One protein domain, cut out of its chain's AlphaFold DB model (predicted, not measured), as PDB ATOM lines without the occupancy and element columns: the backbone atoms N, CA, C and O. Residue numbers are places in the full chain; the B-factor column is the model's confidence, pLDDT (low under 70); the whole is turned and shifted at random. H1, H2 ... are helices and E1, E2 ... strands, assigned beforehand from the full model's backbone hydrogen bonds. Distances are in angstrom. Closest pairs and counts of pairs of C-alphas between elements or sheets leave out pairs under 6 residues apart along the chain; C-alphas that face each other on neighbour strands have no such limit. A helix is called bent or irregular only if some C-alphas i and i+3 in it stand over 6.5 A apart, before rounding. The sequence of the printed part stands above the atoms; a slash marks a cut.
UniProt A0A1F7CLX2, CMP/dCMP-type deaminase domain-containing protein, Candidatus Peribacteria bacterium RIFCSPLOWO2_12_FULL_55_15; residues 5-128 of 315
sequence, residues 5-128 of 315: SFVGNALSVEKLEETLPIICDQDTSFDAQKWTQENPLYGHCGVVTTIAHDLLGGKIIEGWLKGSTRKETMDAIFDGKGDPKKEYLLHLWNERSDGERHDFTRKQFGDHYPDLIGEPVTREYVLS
ATOM      1  N   SER A   5      30.855 113.960  95.987       76.38
ATOM      2  CA  SER A   5      31.378 112.749  96.602       76.38
ATOM      3  C   SER A   5      30.351 112.157  97.553       76.38
ATOM      4  O   SER A   5      29.540 112.864  98.154       76.38
ATOM      5  N   PHE A   6      30.357 110.830  97.643       80.94
ATOM      6  CA  PHE A   6      29.673 110.151  98.729       80.94
ATOM      7  C   PHE A   6      30.531 110.282  99.978       80.94
ATOM      8  O   PHE A   6      31.721 109.963  99.953       80.94
ATOM      9  N   VAL A   7      29.919 110.722 101.070       80.00
ATOM     10  CA  VAL A   7      30.614 110.824 102.353       80.00
ATOM     11  C   VAL A   7      30.627 109.447 103.027       80.00
ATOM     12  O   VAL A   7      29.588 108.801 103.168       80.00
ATOM     13  N   GLY A   8      31.809 109.004 103.461       81.31
ATOM     14  CA  GLY A   8      32.006 107.797 104.270       81.31
ATOM     15  C   GLY A   8      32.172 106.474 103.505       81.31
ATOM     16  O   GLY A   8      31.912 106.354 102.306       81.31
ATOM     17  N   ASN A   9      32.621 105.454 104.243       85.00
ATOM     18  CA  ASN A   9      32.815 104.086 103.753       85.00
ATOM     19  C   ASN A   9      31.506 103.291 103.791       85.00
ATOM     20  O   ASN A   9      30.618 103.614 104.582       85.00
ATOM     21  N   ALA A  10      31.401 102.238 102.975       87.81
ATOM     22  CA  ALA A  10      30.308 101.267 103.054       87.81
ATOM     23  C   ALA A  10      30.220 100.646 104.463       87.81
ATOM     24  O   ALA A  10      31.241 100.462 105.129       87.81
ATOM     25  N   LEU A  11      29.002 100.353 104.925       92.62
ATOM     26  CA  LEU A  11      28.776  99.736 106.233       92.62
ATOM     27  C   LEU A  11      29.087  98.233 106.162       92.62
ATOM     28  O   LEU A  11      28.628  97.565 105.239       92.62
ATOM     29  N   SER A  12      29.848  97.700 107.122       95.38
ATOM     30  CA  SER A  12      30.084  96.252 107.217       95.38
ATOM     31  C   SER A  12      28.935  95.537 107.937       95.38
ATOM     32  O   SER A  12      28.126  96.171 108.622       95.38
ATOM     33  N   VAL A  13      28.883  94.209 107.801       95.94
ATOM     34  CA  VAL A  13      27.916  93.348 108.503       95.94
ATOM     35  C   VAL A  13      28.061  93.511 110.014       95.94
ATOM     36  O   VAL A  13      27.088  93.813 110.699       95.94
ATOM     37  N   GLU A  14      29.290  93.413 110.514       97.50
ATOM     38  CA  GLU A  14      29.616  93.499 111.939       97.50
ATOM     39  C   GLU A  14      29.207  94.865 112.487       97.50
ATOM     40  O   GLU A  14      28.607  94.970 113.555       97.50
ATOM     41  N   LYS A  15      29.462  95.934 111.717       97.25
ATOM     42  CA  LYS A  15      29.098  97.275 112.160       97.25
ATOM     43  C   LYS A  15      27.587  97.473 112.222       97.25
ATOM     44  O   LYS A  15      27.101  98.187 113.104       97.25
ATOM     45  N   LEU A  16      26.845  96.857 111.303       97.50
ATOM     46  CA  LEU A  16      25.389  96.851 111.350       97.50
ATOM     47  C   LEU A  16      24.893  96.080 112.584       97.50
ATOM     48  O   LEU A  16      24.101  96.631 113.345       97.50
ATOM     49  N   GLU A  17      25.411  94.876 112.847       97.94
ATOM     50  CA  GLU A  17      25.062  94.069 114.029       97.94
ATOM     51  C   GLU A  17      25.337  94.790 115.358       97.94
ATOM     52  O   GLU A  17      24.525  94.706 116.279       97.94
ATOM     53  N   GLU A  18      26.449  95.520 115.461       97.94
ATOM     54  CA  GLU A  18      26.774  96.344 116.633       97.94
ATOM     55  C   GLU A  18      25.800  97.511 116.819       97.94
ATOM     56  O   GLU A  18      25.471  97.882 117.946       97.94
ATOM     57  N   THR A  19      25.367  98.124 115.716       98.25
ATOM     58  CA  THR A  19      24.573  99.356 115.759       98.25
ATOM     59  C   THR A  19      23.104  99.072 116.048       98.25
ATOM     60  O   THR A  19      22.467  99.835 116.772       98.25
ATOM     61  N   LEU A  20      22.555  97.976 115.516       98.44
ATOM     62  CA  LEU A  20      21.126  97.661 115.597       98.44
ATOM     63  C   LEU A  20      20.557  97.655 117.032       98.44
ATOM     64  O   LEU A  20      19.548  98.332 117.238       98.44
ATOM     65  N   PRO A  21      21.179  97.002 118.037       98.38
ATOM     66  CA  PRO A  21      20.697  97.033 119.422       98.38
ATOM     67  C   PRO A  21      20.627  98.432 120.047       98.38
ATOM     68  O   PRO A  21      19.907  98.619 121.019       98.38
ATOM     69  N   ILE A  22      21.383  99.399 119.517       98.31
ATOM     70  CA  ILE A  22      21.458 100.774 120.034       98.31
ATOM     71  C   ILE A  22      20.308 101.627 119.482       98.31
ATOM     72  O   ILE A  22      19.802 102.505 120.173       98.31
ATOM     73  N   ILE A  23      19.913 101.392 118.226       98.31
ATOM     74  CA  ILE A  23      18.951 102.241 117.504       98.31
ATOM     75  C   ILE A  23      17.526 101.669 117.448       98.31
ATOM     76  O   ILE A  23      16.597 102.398 117.084       98.31
ATOM     77  N   CYS A  24      17.356 100.384 117.770       98.62
ATOM     78  CA  CYS A  24      16.051  99.735 117.875       98.62
ATOM     79  C   CYS A  24      15.430 100.007 119.249       98.62
ATOM     80  O   CYS A  24      16.072  99.784 120.273       98.62
ATOM     81  N   ASP A  25      14.172 100.441 119.268       98.50
ATOM     82  CA  ASP A  25      13.396 100.658 120.489       98.50
ATOM     83  C   ASP A  25      11.922 100.240 120.326       98.50
ATOM     84  O   ASP A  25      11.535  99.607 119.337       98.50
ATOM     85  N   GLN A  26      11.091 100.584 121.315       98.19
ATOM     86  CA  GLN A  26       9.652 100.309 121.297       98.19
ATOM     87  C   GLN A  26       8.950 100.919 120.074       98.19
ATOM     88  O   GLN A  26       8.087 100.263 119.494       98.19
ATOM     89  N   ASP A  27       9.351 102.117 119.635       98.12
ATOM     90  CA  ASP A  27       8.712 102.838 118.525       98.12
ATOM     91  C   ASP A  27       8.979 102.182 117.163       98.12
ATOM     92  O   ASP A  27       8.212 102.360 116.211       98.12
ATOM     93  N   THR A  28      10.071 101.424 117.044       98.12
ATOM     94  CA  THR A  28      10.433 100.701 115.816       98.12
ATOM     95  C   THR A  28      10.078  99.212 115.854       98.12
ATOM     96  O   THR A  28      10.141  98.538 114.814       98.12
ATOM     97  N   SER A  29       9.627  98.697 117.002       97.94
ATOM     98  CA  SER A  29       9.169  97.316 117.145       97.94
ATOM     99  C   SER A  29       7.776  97.111 116.547       97.94
ATOM    100  O   SER A  29       6.917  97.987 116.581       97.94
ATOM    101  N   PHE A  30       7.538  95.932 115.973       95.44
ATOM    102  CA  PHE A  30       6.192  95.501 115.589       95.44
ATOM    103  C   PHE A  30       5.318  95.216 116.818       95.44
ATOM    104  O   PHE A  30       4.111  95.425 116.768       95.44
ATOM    105  N   ASP A  31       5.937  94.775 117.915       94.25
ATOM    106  CA  ASP A  31       5.279  94.455 119.179       94.25
ATOM    107  C   ASP A  31       5.985  95.207 120.314       94.25
ATOM    108  O   ASP A  31       6.846  94.682 121.028       94.25
ATOM    109  N   ALA A  32       5.626  96.485 120.447       96.06
ATOM    110  CA  ALA A  32       6.206  97.399 121.426       96.06
ATOM    111  C   ALA A  32       6.043  96.922 122.881       96.06
ATOM    112  O   ALA A  32       6.838  97.304 123.736       96.06
ATOM    113  N   GLN A  33       5.038  96.082 123.172       95.75
ATOM    114  CA  GLN A  33       4.774  95.583 124.525       95.75
ATOM    115  C   GLN A  33       5.777  94.512 124.960       95.75
ATOM    116  O   GLN A  33       6.052  94.381 126.152       95.75
ATOM    117  N   LYS A  34       6.315  93.746 124.007       94.44
ATOM    118  CA  LYS A  34       7.283  92.670 124.267       94.44
ATOM    119  C   LYS A  34       8.733  93.080 124.053       94.44
ATOM    120  O   LYS A  34       9.642  92.341 124.426       94.44
ATOM    121  N   TRP A  35       8.959  94.243 123.456       97.44
ATOM    122  CA  TRP A  35      10.287  94.826 123.364       97.44
ATOM    123  C   TRP A  35      10.825  95.179 124.758       97.44
ATOM    124  O   TRP A  35      10.133  95.812 125.558       97.44
ATOM    125  N   THR A  36      12.082  94.824 125.030       97.94
ATOM    126  CA  THR A  36      12.799  95.218 126.254       97.94
ATOM    127  C   THR A  36      14.231  95.639 125.930       97.94
ATOM    128  O   THR A  36      14.738  95.352 124.846       97.94
ATOM    129  N   GLN A  37      14.916  96.288 126.879       97.94
ATOM    130  CA  GLN A  37      16.326  96.666 126.713       97.94
ATOM    131  C   GLN A  37      17.249  95.443 126.589       97.94
ATOM    132  O   GLN A  37      18.265  95.500 125.900       97.94
ATOM    133  N   GLU A  38      16.887  94.325 127.217       98.06
ATOM    134  CA  GLU A  38      17.602  93.048 127.145       98.06
ATOM    135  C   GLU A  38      17.323  92.297 125.834       98.06
ATOM    136  O   GLU A  38      18.122  91.452 125.426       98.06
ATOM    137  N   ASN A  39      16.215  92.616 125.155       97.69
ATOM    138  CA  ASN A  39      15.852  92.074 123.849       97.69
ATOM    139  C   ASN A  39      15.490  93.189 122.844       97.69
ATOM    140  O   ASN A  39      14.346  93.281 122.380       97.69
ATOM    141  N   PRO A  40      16.467  94.035 122.461       98.31
ATOM    142  CA  PRO A  40      16.198  95.256 121.707       98.31
ATOM    143  C   PRO A  40      15.788  94.997 120.250       98.31
ATOM    144  O   PRO A  40      15.350  95.907 119.553       98.31
ATOM    145  N   LEU A  41      15.922  93.760 119.769       98.06
ATOM    146  CA  LEU A  41      15.610  93.369 118.393       98.06
ATOM    147  C   LEU A  41      14.244  92.681 118.268       98.06
ATOM    148  O   LEU A  41      13.848  92.309 117.162       98.06
ATOM    149  N   TYR A  42      13.504  92.526 119.372       97.31
ATOM    150  CA  TYR A  42      12.181  91.912 119.349       97.31
ATOM    151  C   TYR A  42      11.235  92.689 118.429       97.31
ATOM    152  O   TYR A  42      11.103  93.910 118.555       97.31
ATOM    153  N   GLY A  43      10.603  91.998 117.476       96.00
ATOM    154  CA  GLY A  43       9.636  92.594 116.546       96.00
ATOM    155  C   GLY A  43      10.247  93.452 115.426       96.00
ATOM    156  O   GLY A  43       9.526  94.210 114.770       96.00
ATOM    157  N   HIS A  44      11.559  93.357 115.186       98.19
ATOM    158  CA  HIS A  44      12.265  94.202 114.215       98.19
ATOM    159  C   HIS A  44      12.627  93.515 112.889       98.19
ATOM    160  O   HIS A  44      13.119  94.192 111.988       98.19
ATOM    161  N   CYS A  45      12.369  92.210 112.730       97.69
ATOM    162  CA  CYS A  45      12.844  91.426 111.580       97.69
ATOM    163  C   CYS A  45      12.524  92.078 110.224       97.69
ATOM    164  O   CYS A  45      13.432  92.321 109.440       97.69
ATOM    165  N   GLY A  46      11.277  92.495 109.979       97.31
ATOM    166  CA  GLY A  46      10.899  93.126 108.707       97.31
ATOM    167  C   GLY A  46      11.682  94.407 108.384       97.31
ATOM    168  O   GLY A  46      12.202  94.555 107.277       97.31
ATOM    169  N   VAL A  47      11.810  95.332 109.343       98.44
ATOM    170  CA  VAL A  47      12.479  96.626 109.106       98.44
ATOM    171  C   VAL A  47      13.999  96.490 109.054       98.44
ATOM    172  O   VAL A  47      14.632  97.102 108.197       98.44
ATOM    173  N   VAL A  48      14.582  95.644 109.906       98.62
ATOM    174  CA  VAL A  48      16.028  95.389 109.941       98.62
ATOM    175  C   VAL A  48      16.479  94.654 108.689       98.62
ATOM    176  O   VAL A  48      17.448  95.071 108.059       98.62
ATOM    177  N   THR A  49      15.756  93.613 108.276       98.50
ATOM    178  CA  THR A  49      16.068  92.874 107.050       98.50
ATOM    179  C   THR A  49      15.956  93.758 105.810       98.50
ATOM    180  O   THR A  49      16.780  93.645 104.900       98.50
ATOM    181  N   THR A  50      14.999  94.693 105.792       98.19
ATOM    182  CA  THR A  50      14.878  95.684 104.713       98.19
ATOM    183  C   THR A  50      16.073  96.641 104.680       98.19
ATOM    184  O   THR A  50      16.643  96.864 103.615       98.19
ATOM    185  N   ILE A  51      16.512  97.157 105.835       98.06
ATOM    186  CA  ILE A  51      17.717  98.002 105.927       98.06
ATOM    187  C   ILE A  51      18.961  97.233 105.479       98.06
ATOM    188  O   ILE A  51      19.748  97.742 104.685       98.06
ATOM    189  N   ALA A  52      19.137  96.004 105.956       97.75
ATOM    190  CA  ALA A  52      20.255  95.165 105.553       97.75
ATOM    191  C   ALA A  52      20.243  94.888 104.044       97.75
ATOM    192  O   ALA A  52      21.296  94.926 103.417       97.75
ATOM    193  N   HIS A  53      19.067  94.684 103.446       96.56
ATOM    194  CA  HIS A  53      18.933  94.521 102.001       96.56
ATOM    195  C   HIS A  53      19.377  95.777 101.239       96.56
ATOM    196  O   HIS A  53      20.116  95.669 100.265       96.56
ATOM    197  N   ASP A  54      18.992  96.967 101.706       95.44
ATOM    198  CA  ASP A  54      19.414  98.228 101.084       95.44
ATOM    199  C   ASP A  54      20.932  98.457 101.173       95.44
ATOM    200  O   ASP A  54      21.553  98.912 100.213       95.44
ATOM    201  N   LEU A  55      21.539  98.128 102.316       94.81
ATOM    202  CA  LEU A  55      22.951  98.412 102.585       94.81
ATOM    203  C   LEU A  55      23.911  97.347 102.044       94.81
ATOM    204  O   LEU A  55      25.020  97.676 101.630       94.81
ATOM    205  N   LEU A  56      23.503  96.080 102.086       94.38
ATOM    206  CA  LEU A  56      24.364  94.917 101.843       94.38
ATOM    207  C   LEU A  56      23.915  94.091 100.626       94.38
ATOM    208  O   LEU A  56      24.617  93.161 100.223       94.38
ATOM    209  N   GLY A  57      22.762  94.416 100.034       93.81
ATOM    210  CA  GLY A  57      22.160  93.658  98.942       93.81
ATOM    211  C   GLY A  57      21.555  92.326  99.398       93.81
ATOM    212  O   GLY A  57      21.045  92.182 100.510       93.81
ATOM    213  N   GLY A  58      21.597  91.326  98.516       95.31
ATOM    214  CA  GLY A  58      21.013  90.004  98.768       95.31
ATOM    215  C   GLY A  58      19.493  89.962  98.591       95.31
ATOM    216  O   GLY A  58      18.875  90.909  98.109       95.31
ATOM    217  N   LYS A  59      18.881  88.839  98.958       97.75
ATOM    218  CA  LYS A  59      17.433  88.618  98.945       97.75
ATOM    219  C   LYS A  59      16.871  88.774 100.352       97.75
ATOM    220  O   LYS A  59      17.531  88.428 101.331       97.75
ATOM    221  N   ILE A  60      15.632  89.242 100.435       98.38
ATOM    222  CA  ILE A  60      14.841  89.168 101.661       98.38
ATOM    223  C   ILE A  60      14.133  87.820 101.648       98.38
ATOM    224  O   ILE A  60      13.418  87.520 100.694       98.38
ATOM    225  N   ILE A  61      14.339  87.009 102.678       98.38
ATOM    226  CA  ILE A  61      13.641  85.737 102.843       98.38
ATOM    227  C   ILE A  61      12.581  85.917 103.920       98.38
ATOM    228  O   ILE A  61      12.895  86.335 105.032       98.38
ATOM    229  N   GLU A  62      11.334  85.609 103.582       97.38
ATOM    230  CA  GLU A  62      10.238  85.486 104.537       97.38
ATOM    231  C   GLU A  62      10.094  84.006 104.882       97.38
ATOM    232  O   GLU A  62       9.900  83.173 103.996       97.38
ATOM    233  N   GLY A  63      10.222  83.667 106.160       95.88
ATOM    234  CA  GLY A  63      10.122  82.297 106.626       95.88
ATOM    235  C   GLY A  63       9.058  82.068 107.674       95.88
ATOM    236  O   GLY A  63       8.610  82.981 108.366       95.88
ATOM    237  N   TRP A  64       8.678  80.803 107.766       93.75
ATOM    238  CA  TRP A  64       7.632  80.282 108.624       93.75
ATOM    239  C   TRP A  64       8.008  78.913 109.187       93.75
ATOM    240  O   TRP A  64       8.964  78.272 108.738       93.75
ATOM    241  N   LEU A  65       7.266  78.463 110.200       91.50
ATOM    242  CA  LEU A  65       7.558  77.219 110.910       91.50
ATOM    243  C   LEU A  65       7.521  76.010 109.973       91.50
ATOM    244  O   LEU A  65       6.535  75.756 109.272       91.50
ATOM    245  N   LYS A  66       8.580  75.204 110.014       92.62
ATOM    246  CA  LYS A  66       8.635  73.936 109.293       92.62
ATOM    247  C   LYS A  66       7.503  73.011 109.743       92.62
ATOM    248  O   LYS A  66       7.256  72.837 110.933       92.62
ATOM    249  N   GLY A  67       6.830  72.396 108.773       90.56
ATOM    250  CA  GLY A  67       5.639  71.575 109.016       90.56
ATOM    251  C   GLY A  67       4.324  72.362 109.014       90.56
ATOM    252  O   GLY A  67       3.275  71.754 109.193       90.56
ATOM    253  N   SER A  68       4.372  73.676 108.771       88.69
ATOM    254  CA  SER A  68       3.204  74.508 108.467       88.69
ATOM    255  C   SER A  68       3.321  75.133 107.076       88.69
ATOM    256  O   SER A  68       4.408  75.220 106.494       88.69
ATOM    257  N   THR A  69       2.195  75.564 106.523       89.94
ATOM    258  CA  THR A  69       2.146  76.380 105.311       89.94
ATOM    259  C   THR A  69       2.255  77.864 105.656       89.94
ATOM    260  O   THR A  69       1.835  78.314 106.727       89.94
ATOM    261  N   ARG A  70       2.739  78.662 104.697       88.75
ATOM    262  CA  ARG A  70       2.717  80.130 104.779       88.75
ATOM    263  C   ARG A  70       1.313  80.672 105.077       88.75
ATOM    264  O   ARG A  70       1.169  81.613 105.845       88.75
ATOM    265  N   LYS A  71       0.267  80.062 104.508       88.75
ATOM    266  CA  LYS A  71      -1.121  80.478 104.746       88.75
ATOM    267  C   LYS A  71      -1.566  80.204 106.184       88.75
ATOM    268  O   LYS A  71      -2.021  81.128 106.837       88.75
ATOM    269  N   GLU A  72      -1.382  78.982 106.688       87.12
ATOM    270  CA  GLU A  72      -1.733  78.631 108.080       87.12
ATOM    271  C   GLU A  72      -1.019  79.529 109.093       87.12
ATOM    272  O   GLU A  72      -1.565  79.872 110.140       87.12
ATOM    273  N   THR A  73       0.204  79.918 108.752       83.06
ATOM    274  CA  THR A  73       1.030  80.840 109.520       83.06
ATOM    275  C   THR A  73       0.428  82.242 109.557       83.06
ATOM    276  O   THR A  73       0.252  82.813 110.629       83.06
ATOM    277  N   MET A  74       0.067  82.787 108.395       82.31
ATOM    278  CA  MET A  74      -0.565  84.103 108.298       82.31
ATOM    279  C   MET A  74      -1.941  84.118 108.973       82.31
ATOM    280  O   MET A  74      -2.208  85.009 109.774       82.31
ATOM    281  N   ASP A  75      -2.777  83.107 108.725       82.81
ATOM    282  CA  ASP A  75      -4.111  82.982 109.323       82.81
ATOM    283  C   ASP A  75      -4.017  82.991 110.862       82.81
ATOM    284  O   ASP A  75      -4.730  83.734 111.533       82.81
ATOM    285  N   ALA A  76      -3.057  82.264 111.444       78.50
ATOM    286  CA  ALA A  76      -2.870  82.231 112.894       78.50
ATOM    287  C   ALA A  76      -2.348  83.551 113.504       78.50
ATOM    288  O   ALA A  76      -2.646  83.820 114.670       78.50
ATOM    289  N   ILE A  77      -1.620  84.380 112.744       76.75
ATOM    290  CA  ILE A  77      -1.215  85.731 113.178       76.75
ATOM    291  C   ILE A  77      -2.434  86.664 113.242       76.75
ATOM    292  O   ILE A  77      -2.567  87.436 114.190       76.75
ATOM    293  N   PHE A  78      -3.336  86.590 112.258       73.56
ATOM    294  CA  PHE A  78      -4.475  87.512 112.153       73.56
ATOM    295  C   PHE A  78      -5.714  87.080 112.941       73.56
ATOM    296  O   PHE A  78      -6.468  87.939 113.397       73.56
ATOM    297  N   ASP A  79      -5.918  85.781 113.163       71.69
ATOM    298  CA  ASP A  79      -7.106  85.274 113.855       71.69
ATOM    299  C   ASP A  79      -7.092  85.533 115.370       71.69
ATOM    300  O   ASP A  79      -8.094  85.282 116.043       71.69
ATOM    301  N   GLY A  80      -5.969  85.992 115.944       60.50
ATOM    302  CA  GLY A  80      -5.835  86.322 117.372       60.50
ATOM    303  C   GLY A  80      -6.069  85.147 118.337       60.50
ATOM    304  O   GLY A  80      -6.023  85.320 119.551       60.50
ATOM    305  N   LYS A  81      -6.321  83.944 117.808       60.97
ATOM    306  CA  LYS A  81      -6.557  82.683 118.532       60.97
ATOM    307  C   LYS A  81      -5.313  81.790 118.568       60.97
ATOM    308  O   LYS A  81      -5.422  80.590 118.824       60.97
ATOM    309  N   GLY A  82      -4.147  82.353 118.257       54.19
ATOM    310  CA  GLY A  82      -2.885  81.630 118.225       54.19
ATOM    311  C   GLY A  82      -2.535  81.046 119.592       54.19
ATOM    312  O   GLY A  82      -2.619  81.717 120.616       54.19
ATOM    313  N   ASP A  83      -2.130  79.778 119.597       57.16
ATOM    314  CA  ASP A  83      -1.356  79.192 120.693       57.16
ATOM    315  C   ASP A  83      -0.168  80.132 120.997       57.16
ATOM    316  O   ASP A  83       0.534  80.496 120.054       57.16
ATOM    317  N   PRO A  84       0.095  80.526 122.256       55.19
ATOM    318  CA  PRO A  84       1.261  81.340 122.622       55.19
ATOM    319  C   PRO A  84       2.597  80.762 122.125       55.19
ATOM    320  O   PRO A  84       3.564  81.487 121.918       55.19
ATOM    321  N   LYS A  85       2.665  79.447 121.865       56.66
ATOM    322  CA  LYS A  85       3.827  78.795 121.236       56.66
ATOM    323  C   LYS A  85       3.984  79.101 119.740       56.66
ATOM    324  O   LYS A  85       4.997  78.740 119.150       56.66
ATOM    325  N   LYS A  86       2.996  79.750 119.122       57.16
ATOM    326  CA  LYS A  86       2.946  80.178 117.717       57.16
ATOM    327  C   LYS A  86       3.138  81.694 117.560       57.16
ATOM    328  O   LYS A  86       2.809  82.254 116.525       57.16
ATOM    329  N   GLU A  87       3.701  82.385 118.546       56.72
ATOM    330  CA  GLU A  87       4.015  83.818 118.414       56.72
ATOM    331  C   GLU A  87       5.120  84.120 117.378       56.72
ATOM    332  O   GLU A  87       5.283  85.263 116.965       56.72
ATOM    333  N   TYR A  88       5.833  83.096 116.893       62.34
ATOM    334  CA  TYR A  88       6.967  83.215 115.962       62.34
ATOM    335  C   TYR A  88       6.671  82.634 114.583       62.34
ATOM    336  O   TYR A  88       7.480  81.923 113.987       62.34
ATOM    337  N   LEU A  89       5.457  82.879 114.109       74.50
ATOM    338  CA  LEU A  89       4.963  82.272 112.888       74.50
ATOM    339  C   LEU A  89       5.653  82.839 111.643       74.50
ATOM    340  O   LEU A  89       5.996  82.069 110.754       74.50
ATOM    341  N   LEU A  90       5.942  84.137 111.610       88.56
ATOM    342  CA  LEU A  90       6.578  84.790 110.471       88.56
ATOM    343  C   LEU A  90       7.868  85.486 110.898       88.56
ATOM    344  O   LEU A  90       7.877  86.256 111.859       88.56
ATOM    345  N   HIS A  91       8.948  85.247 110.166       95.88
ATOM    346  CA  HIS A  91      10.244  85.864 110.425       95.88
ATOM    347  C   HIS A  91      10.945  86.233 109.125       95.88
ATOM    348  O   HIS A  91      10.776  85.547 108.122       95.88
ATOM    349  N   LEU A  92      11.743  87.298 109.133       97.75
ATOM    350  CA  LEU A  92      12.480  87.745 107.954       97.75
ATOM    351  C   LEU A  92      13.985  87.752 108.223       97.75
ATOM    352  O   LEU A  92      14.423  88.096 109.320       97.75
ATOM    353  N   TRP A  93      14.766  87.366 107.216       98.38
ATOM    354  CA  TRP A  93      16.230  87.436 107.230       98.38
ATOM    355  C   TRP A  93      16.793  87.743 105.839       98.38
ATOM    356  O   TRP A  93      16.071  87.730 104.841       98.38
ATOM    357  N   ASN A  94      18.094  88.019 105.764       98.12
ATOM    358  CA  ASN A  94      18.794  88.270 104.508       98.12
ATOM    359  C   ASN A  94      19.504  86.999 104.027       98.12
ATOM    360  O   ASN A  94      20.159  86.311 104.807       98.12
ATOM    361  N   GLU A  95      19.409  86.705 102.735       98.06
ATOM    362  CA  GLU A  95      20.252  85.718 102.049       98.06
ATOM    363  C   GLU A  95      21.167  86.460 101.072       98.06
ATOM    364  O   GLU A  95      20.694  87.145 100.162       98.06
ATOM    365  N   ARG A  96      22.481  86.369 101.265       94.75
ATOM    366  CA  ARG A  96      23.468  87.050 100.421       94.75
ATOM    367  C   ARG A  96      23.623  86.345  99.070       94.75
ATOM    368  O   ARG A  96      23.105  85.257  98.840       94.75
ATOM    369  N   SER A  97      24.326  86.982  98.134       90.81
ATOM    370  CA  SER A  97      24.514  86.451  96.773       90.81
ATOM    371  C   SER A  97      25.285  85.127  96.714       90.81
ATOM    372  O   SER A  97      25.169  84.407  95.729       90.81
ATOM    373  N   ASP A  98      26.073  84.817  97.743       93.00
ATOM    374  CA  ASP A  98      26.784  83.547  97.933       93.00
ATOM    375  C   ASP A  98      25.918  82.459  98.604       93.00
ATOM    376  O   ASP A  98      26.383  81.338  98.799       93.00
ATOM    377  N   GLY A  99      24.658  82.768  98.931       94.25
ATOM    378  CA  GLY A  99      23.744  81.883  99.647       94.25
ATOM    379  C   GLY A  99      23.915  81.911 101.168       94.25
ATOM    380  O   GLY A  99      23.224  81.167 101.866       94.25
ATOM    381  N   GLU A 100      24.805  82.750 101.709       95.94
ATOM    382  CA  GLU A 100      24.961  82.902 103.152       95.94
ATOM    383  C   GLU A 100      23.688  83.507 103.763       95.94
ATOM    384  O   GLU A 100      23.234  84.595 103.390       95.94
ATOM    385  N   ARG A 101      23.114  82.800 104.743       96.94
ATOM    386  CA  ARG A 101      22.004  83.293 105.557       96.94
ATOM    387  C   ARG A 101      22.534  84.195 106.662       96.94
ATOM    388  O   ARG A 101      23.263  83.733 107.535       96.94
ATOM    389  N   HIS A 102      22.039  85.425 106.701       97.88
ATOM    390  CA  HIS A 102      22.310  86.367 107.774       97.88
ATOM    391  C   HIS A 102      21.004  86.864 108.409       97.88
ATOM    392  O   HIS A 102      20.190  87.540 107.777       97.88
ATOM    393  N   ASP A 103      20.793  86.520 109.680       97.94
ATOM    394  CA  ASP A 103      19.642  86.956 110.470       97.94
ATOM    395  C   ASP A 103      20.096  87.907 111.578       97.94
ATOM    396  O   ASP A 103      20.396  87.496 112.702       97.94
ATOM    397  N   PHE A 104      20.082  89.196 111.245       98.25
ATOM    398  CA  PHE A 104      20.437  90.295 112.143       98.25
ATOM    399  C   PHE A 104      19.572  90.365 113.405       98.25
ATOM    400  O   PHE A 104      19.936  91.040 114.361       98.25
ATOM    401  N   THR A 105      18.425  89.684 113.427       97.88
ATOM    402  CA  THR A 105      17.473  89.702 114.543       97.88
ATOM    403  C   THR A 105      17.347  88.344 115.233       97.88
ATOM    404  O   THR A 105      16.465  88.150 116.067       97.88
ATOM    405  N   ARG A 106      18.271  87.411 114.956       96.94
ATOM    406  CA  ARG A 106      18.298  86.060 115.536       96.94
ATOM    407  C   ARG A 106      18.292  86.049 117.062       96.94
ATOM    408  O   ARG A 106      17.687  85.171 117.670       96.94
ATOM    409  N   LYS A 107      18.954  87.025 117.685       96.69
ATOM    410  CA  LYS A 107      19.051  87.129 119.149       96.69
ATOM    411  C   LYS A 107      17.688  87.313 119.826       96.69
ATOM    412  O   LYS A 107      17.579  87.001 121.006       96.69
ATOM    413  N   GLN A 108      16.650  87.734 119.094       95.31
ATOM    414  CA  GLN A 108      15.325  87.937 119.682       95.31
ATOM    415  C   GLN A 108      14.664  86.657 120.202       95.31
ATOM    416  O   GLN A 108      13.773  86.738 121.043       95.31
ATOM    417  N   PHE A 109      15.117  85.494 119.722       94.38
ATOM    418  CA  PHE A 109      14.604  84.180 120.108       94.38
ATOM    419  C   PHE A 109      15.361  83.547 121.287       94.38
ATOM    420  O   PHE A 109      15.018  82.439 121.705       94.38
ATOM    421  N   GLY A 110      16.408  84.201 121.810       93.25
ATOM    422  CA  GLY A 110      17.295  83.607 122.812       93.25
ATOM    423  C   GLY A 110      17.845  82.250 122.351       93.25
ATOM    424  O   GLY A 110      18.306  82.112 121.217       93.25
ATOM    425  N   ASP A 111      17.737  81.238 123.212       93.94
ATOM    426  CA  ASP A 111      18.187  79.865 122.932       93.94
ATOM    427  C   ASP A 111      17.182  79.037 122.106       93.94
ATOM    428  O   ASP A 111      17.461  77.897 121.727       93.94
ATOM    429  N   HIS A 112      16.006  79.590 121.802       90.44
ATOM    430  CA  HIS A 112      14.890  78.877 121.179       90.44
ATOM    431  C   HIS A 112      14.618  79.360 119.756       90.44
ATOM    432  O   HIS A 112      13.498  79.729 119.407       90.44
ATOM    433  N   TYR A 113      15.650  79.340 118.913       92.19
ATOM    434  CA  TYR A 113      15.482  79.686 117.506       92.19
ATOM    435  C   TYR A 113      14.570  78.669 116.790       92.19
ATOM    436  O   TYR A 113      14.881  77.473 116.809       92.19
ATOM    437  N   PRO A 114      13.466  79.099 116.153       91.50
ATOM    438  CA  PRO A 114      12.534  78.184 115.499       91.50
ATOM    439  C   PRO A 114      13.141  77.513 114.254       91.50
ATOM    440  O   PRO A 114      13.965  78.098 113.549       91.50
ATOM    441  N   ASP A 115      12.700  76.287 113.949       93.44
ATOM    442  CA  ASP A 115      13.020  75.628 112.673       93.44
ATOM    443  C   ASP A 115      12.153  76.252 111.567       93.44
ATOM    444  O   ASP A 115      10.950  75.987 111.474       93.44
ATOM    445  N   LEU A 116      12.762  77.141 110.778       94.19
ATOM    446  CA  LEU A 116      12.094  77.933 109.747       94.19
ATOM    447  C   LEU A 116      12.486  77.468 108.345       94.19
ATOM    448  O   LEU A 116      13.667  77.280 108.047       94.19
ATOM    449  N   ILE A 117      11.491  77.388 107.467       95.25
ATOM    450  CA  ILE A 117      11.658  77.347 106.009       95.25
ATOM    451  C   ILE A 117      11.207  78.690 105.440       95.25
ATOM    452  O   ILE A 117      10.394  79.358 106.069       95.25
ATOM    453  N   GLY A 118      11.726  79.119 104.291       96.00
ATOM    454  CA  GLY A 118      11.356  80.424 103.749       96.00
ATOM    455  C   GLY A 118      11.500  80.547 102.246       96.00
ATOM    456  O   GLY A 118      12.172  79.745 101.597       96.00
ATOM    457  N   GLU A 119      10.855  81.578 101.719       97.12
ATOM    458  CA  GLU A 119      10.839  81.938 100.306       97.12
ATOM    459  C   GLU A 119      11.292  83.392 100.122       97.12
ATOM    460  O   GLU A 119      11.102  84.228 101.013       97.12
ATOM    461  N   PRO A 120      11.909  83.721  98.975       97.94
ATOM    462  CA  PRO A 120      12.291  85.091  98.687       97.94
ATOM    463  C   PRO A 120      11.053  85.977  98.512       97.94
ATOM    464  O   PRO A 120      10.134  85.645  97.763       97.94
ATOM    465  N   VAL A 121      11.072  87.147  99.143       97.56
ATOM    466  CA  VAL A 121      10.082  88.215  98.963       97.56
ATOM    467  C   VAL A 121      10.764  89.506  98.522       97.56
ATOM    468  O   VAL A 121      11.979  89.674  98.649       97.56
ATOM    469  N   THR A 122       9.988  90.435  97.968       96.44
ATOM    470  CA  THR A 122      10.518  91.720  97.506       96.44
ATOM    471  C   THR A 122      10.517  92.761  98.618       96.44
ATOM    472  O   THR A 122       9.701  92.727  99.543       96.44
ATOM    473  N   ARG A 123      11.406  93.747  98.494       95.62
ATOM    474  CA  ARG A 123      11.423  94.939  99.348       95.62
ATOM    475  C   ARG A 123      10.079  95.666  99.316       95.62
ATOM    476  O   ARG A 123       9.565  96.075 100.353       95.62
ATOM    477  N   GLU A 124       9.491  95.785  98.130       94.88
ATOM    478  CA  GLU A 124       8.193  96.422  97.905       94.88
ATOM    479  C   GLU A 124       7.070  95.694  98.644       94.88
ATOM    480  O   GLU A 124       6.168  96.343  99.166       94.88
ATOM    481  N   TYR A 125       7.129  94.360  98.727       95.94
ATOM    482  CA  TYR A 125       6.168  93.580  99.500       95.94
ATOM    483  C   TYR A 125       6.284  93.886 100.999       95.94
ATOM    484  O   TYR A 125       5.275  94.202 101.630       95.94
ATOM    485  N   VAL A 126       7.496  93.882 101.565       96.69
ATOM    486  CA  VAL A 126       7.700  94.189 102.996       96.69
ATOM    487  C   VAL A 126       7.247  95.614 103.329       96.69
ATOM    488  O   VAL A 126       6.604  95.849 104.353       96.69
ATOM    489  N   LEU A 127       7.526  96.563 102.434       96.25
ATOM    490  CA  LEU A 127       7.123  97.960 102.569       96.25
ATOM    491  C   LEU A 127       5.685  98.238 102.103       96.25
ATOM    492  O   LEU A 127       5.256  99.382 102.148       96.25
ATOM    493  N   SER A 128       4.901  97.235 101.702       95.12
ATOM    494  CA  SER A 128       3.490  97.451 101.339       95.12
ATOM    495  C   SER A 128       2.596  97.751 102.554       95.12
ATOM    496  O   SER A 128       1.489  98.271 102.408       95.12
TER     497      SER A 128
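Overview. This is residues 5 to 128 of the 315 residues of the protein "CMP/dCMP-type deaminase domain-containing protein" of Candidatus Peribacteria bacterium RIFCSPLOWO2_12_FULL_55_15 (UniProt A0A1F7CLX2). A small, strongly twisted sheet of three strands has helix H2 packed on one face along E2, with H3 beside the strands toward one end of the long axis and H1 beyond H2 toward the other. The tail of residues 5 to 9 reaches out past H1. The 124 printed residues include five named helices and three named strands, in the order H1 H2 E1 H3 E2 H4 E3 H5; the antiparallel sheet runs E2, E1, E3. The class is mixed, with under half, 59 residues, in named elements; the whole is compact, radius of gyration of the C-alphas 14.9 A, yet elongated, spanning 53 by 32 by 29 A.

Along the chain. Find C-alpha 13 at (27.916, 93.348, 108.503), where H1, residues 13 to 23, begins. Next come H2, 45 to 56, 15.5 A long; E1, 59 to 65, 19.3 A; H3, 70 to 78; E2, 90 to 95, 16.1 A; H4, 106 to 109; E3, 116 to 121; and H5, 123 to 126, ending at C-alpha 126 (7.700, 94.189, 102.996).

Arrangement. Look at N 61 and O 93, 2.9 A, between E1 and E2, and N 62 and O 119, 2.9 A, between E1 and E3. H2 and H3 make two layers with the sheet, helices on one face; H2's height is 7.9 A, and H3 is only just over none of the strands, two C-alphas each falling on E2 and E1. H1 and H2, a helical hairpin, only just touch, with 3 pairs of C-alphas within 8 A, closest Val 13 and Leu 56, 7.7 A. H5 touches H2, C-alphas of Arg 123 and Thr 50 at 6.4 A, and only grazes the sheet; H4 is not on it. Every O i to N i+4 pair is within hydrogen-bond range in H2 and H3, 5 of 7 in H1, which is only just irregular, C-alphas 18 and 21 being 6.7 A apart; H4 and H5 are too short for one.

Size, cuts and confidence. C-alphas 5 and 81, the two farthest apart, are 53.1 A apart. The printed part has no cut; the links H1 to H2 and H3 to E2 are long. Look for pLDDT under 70 at residues 80 to 88.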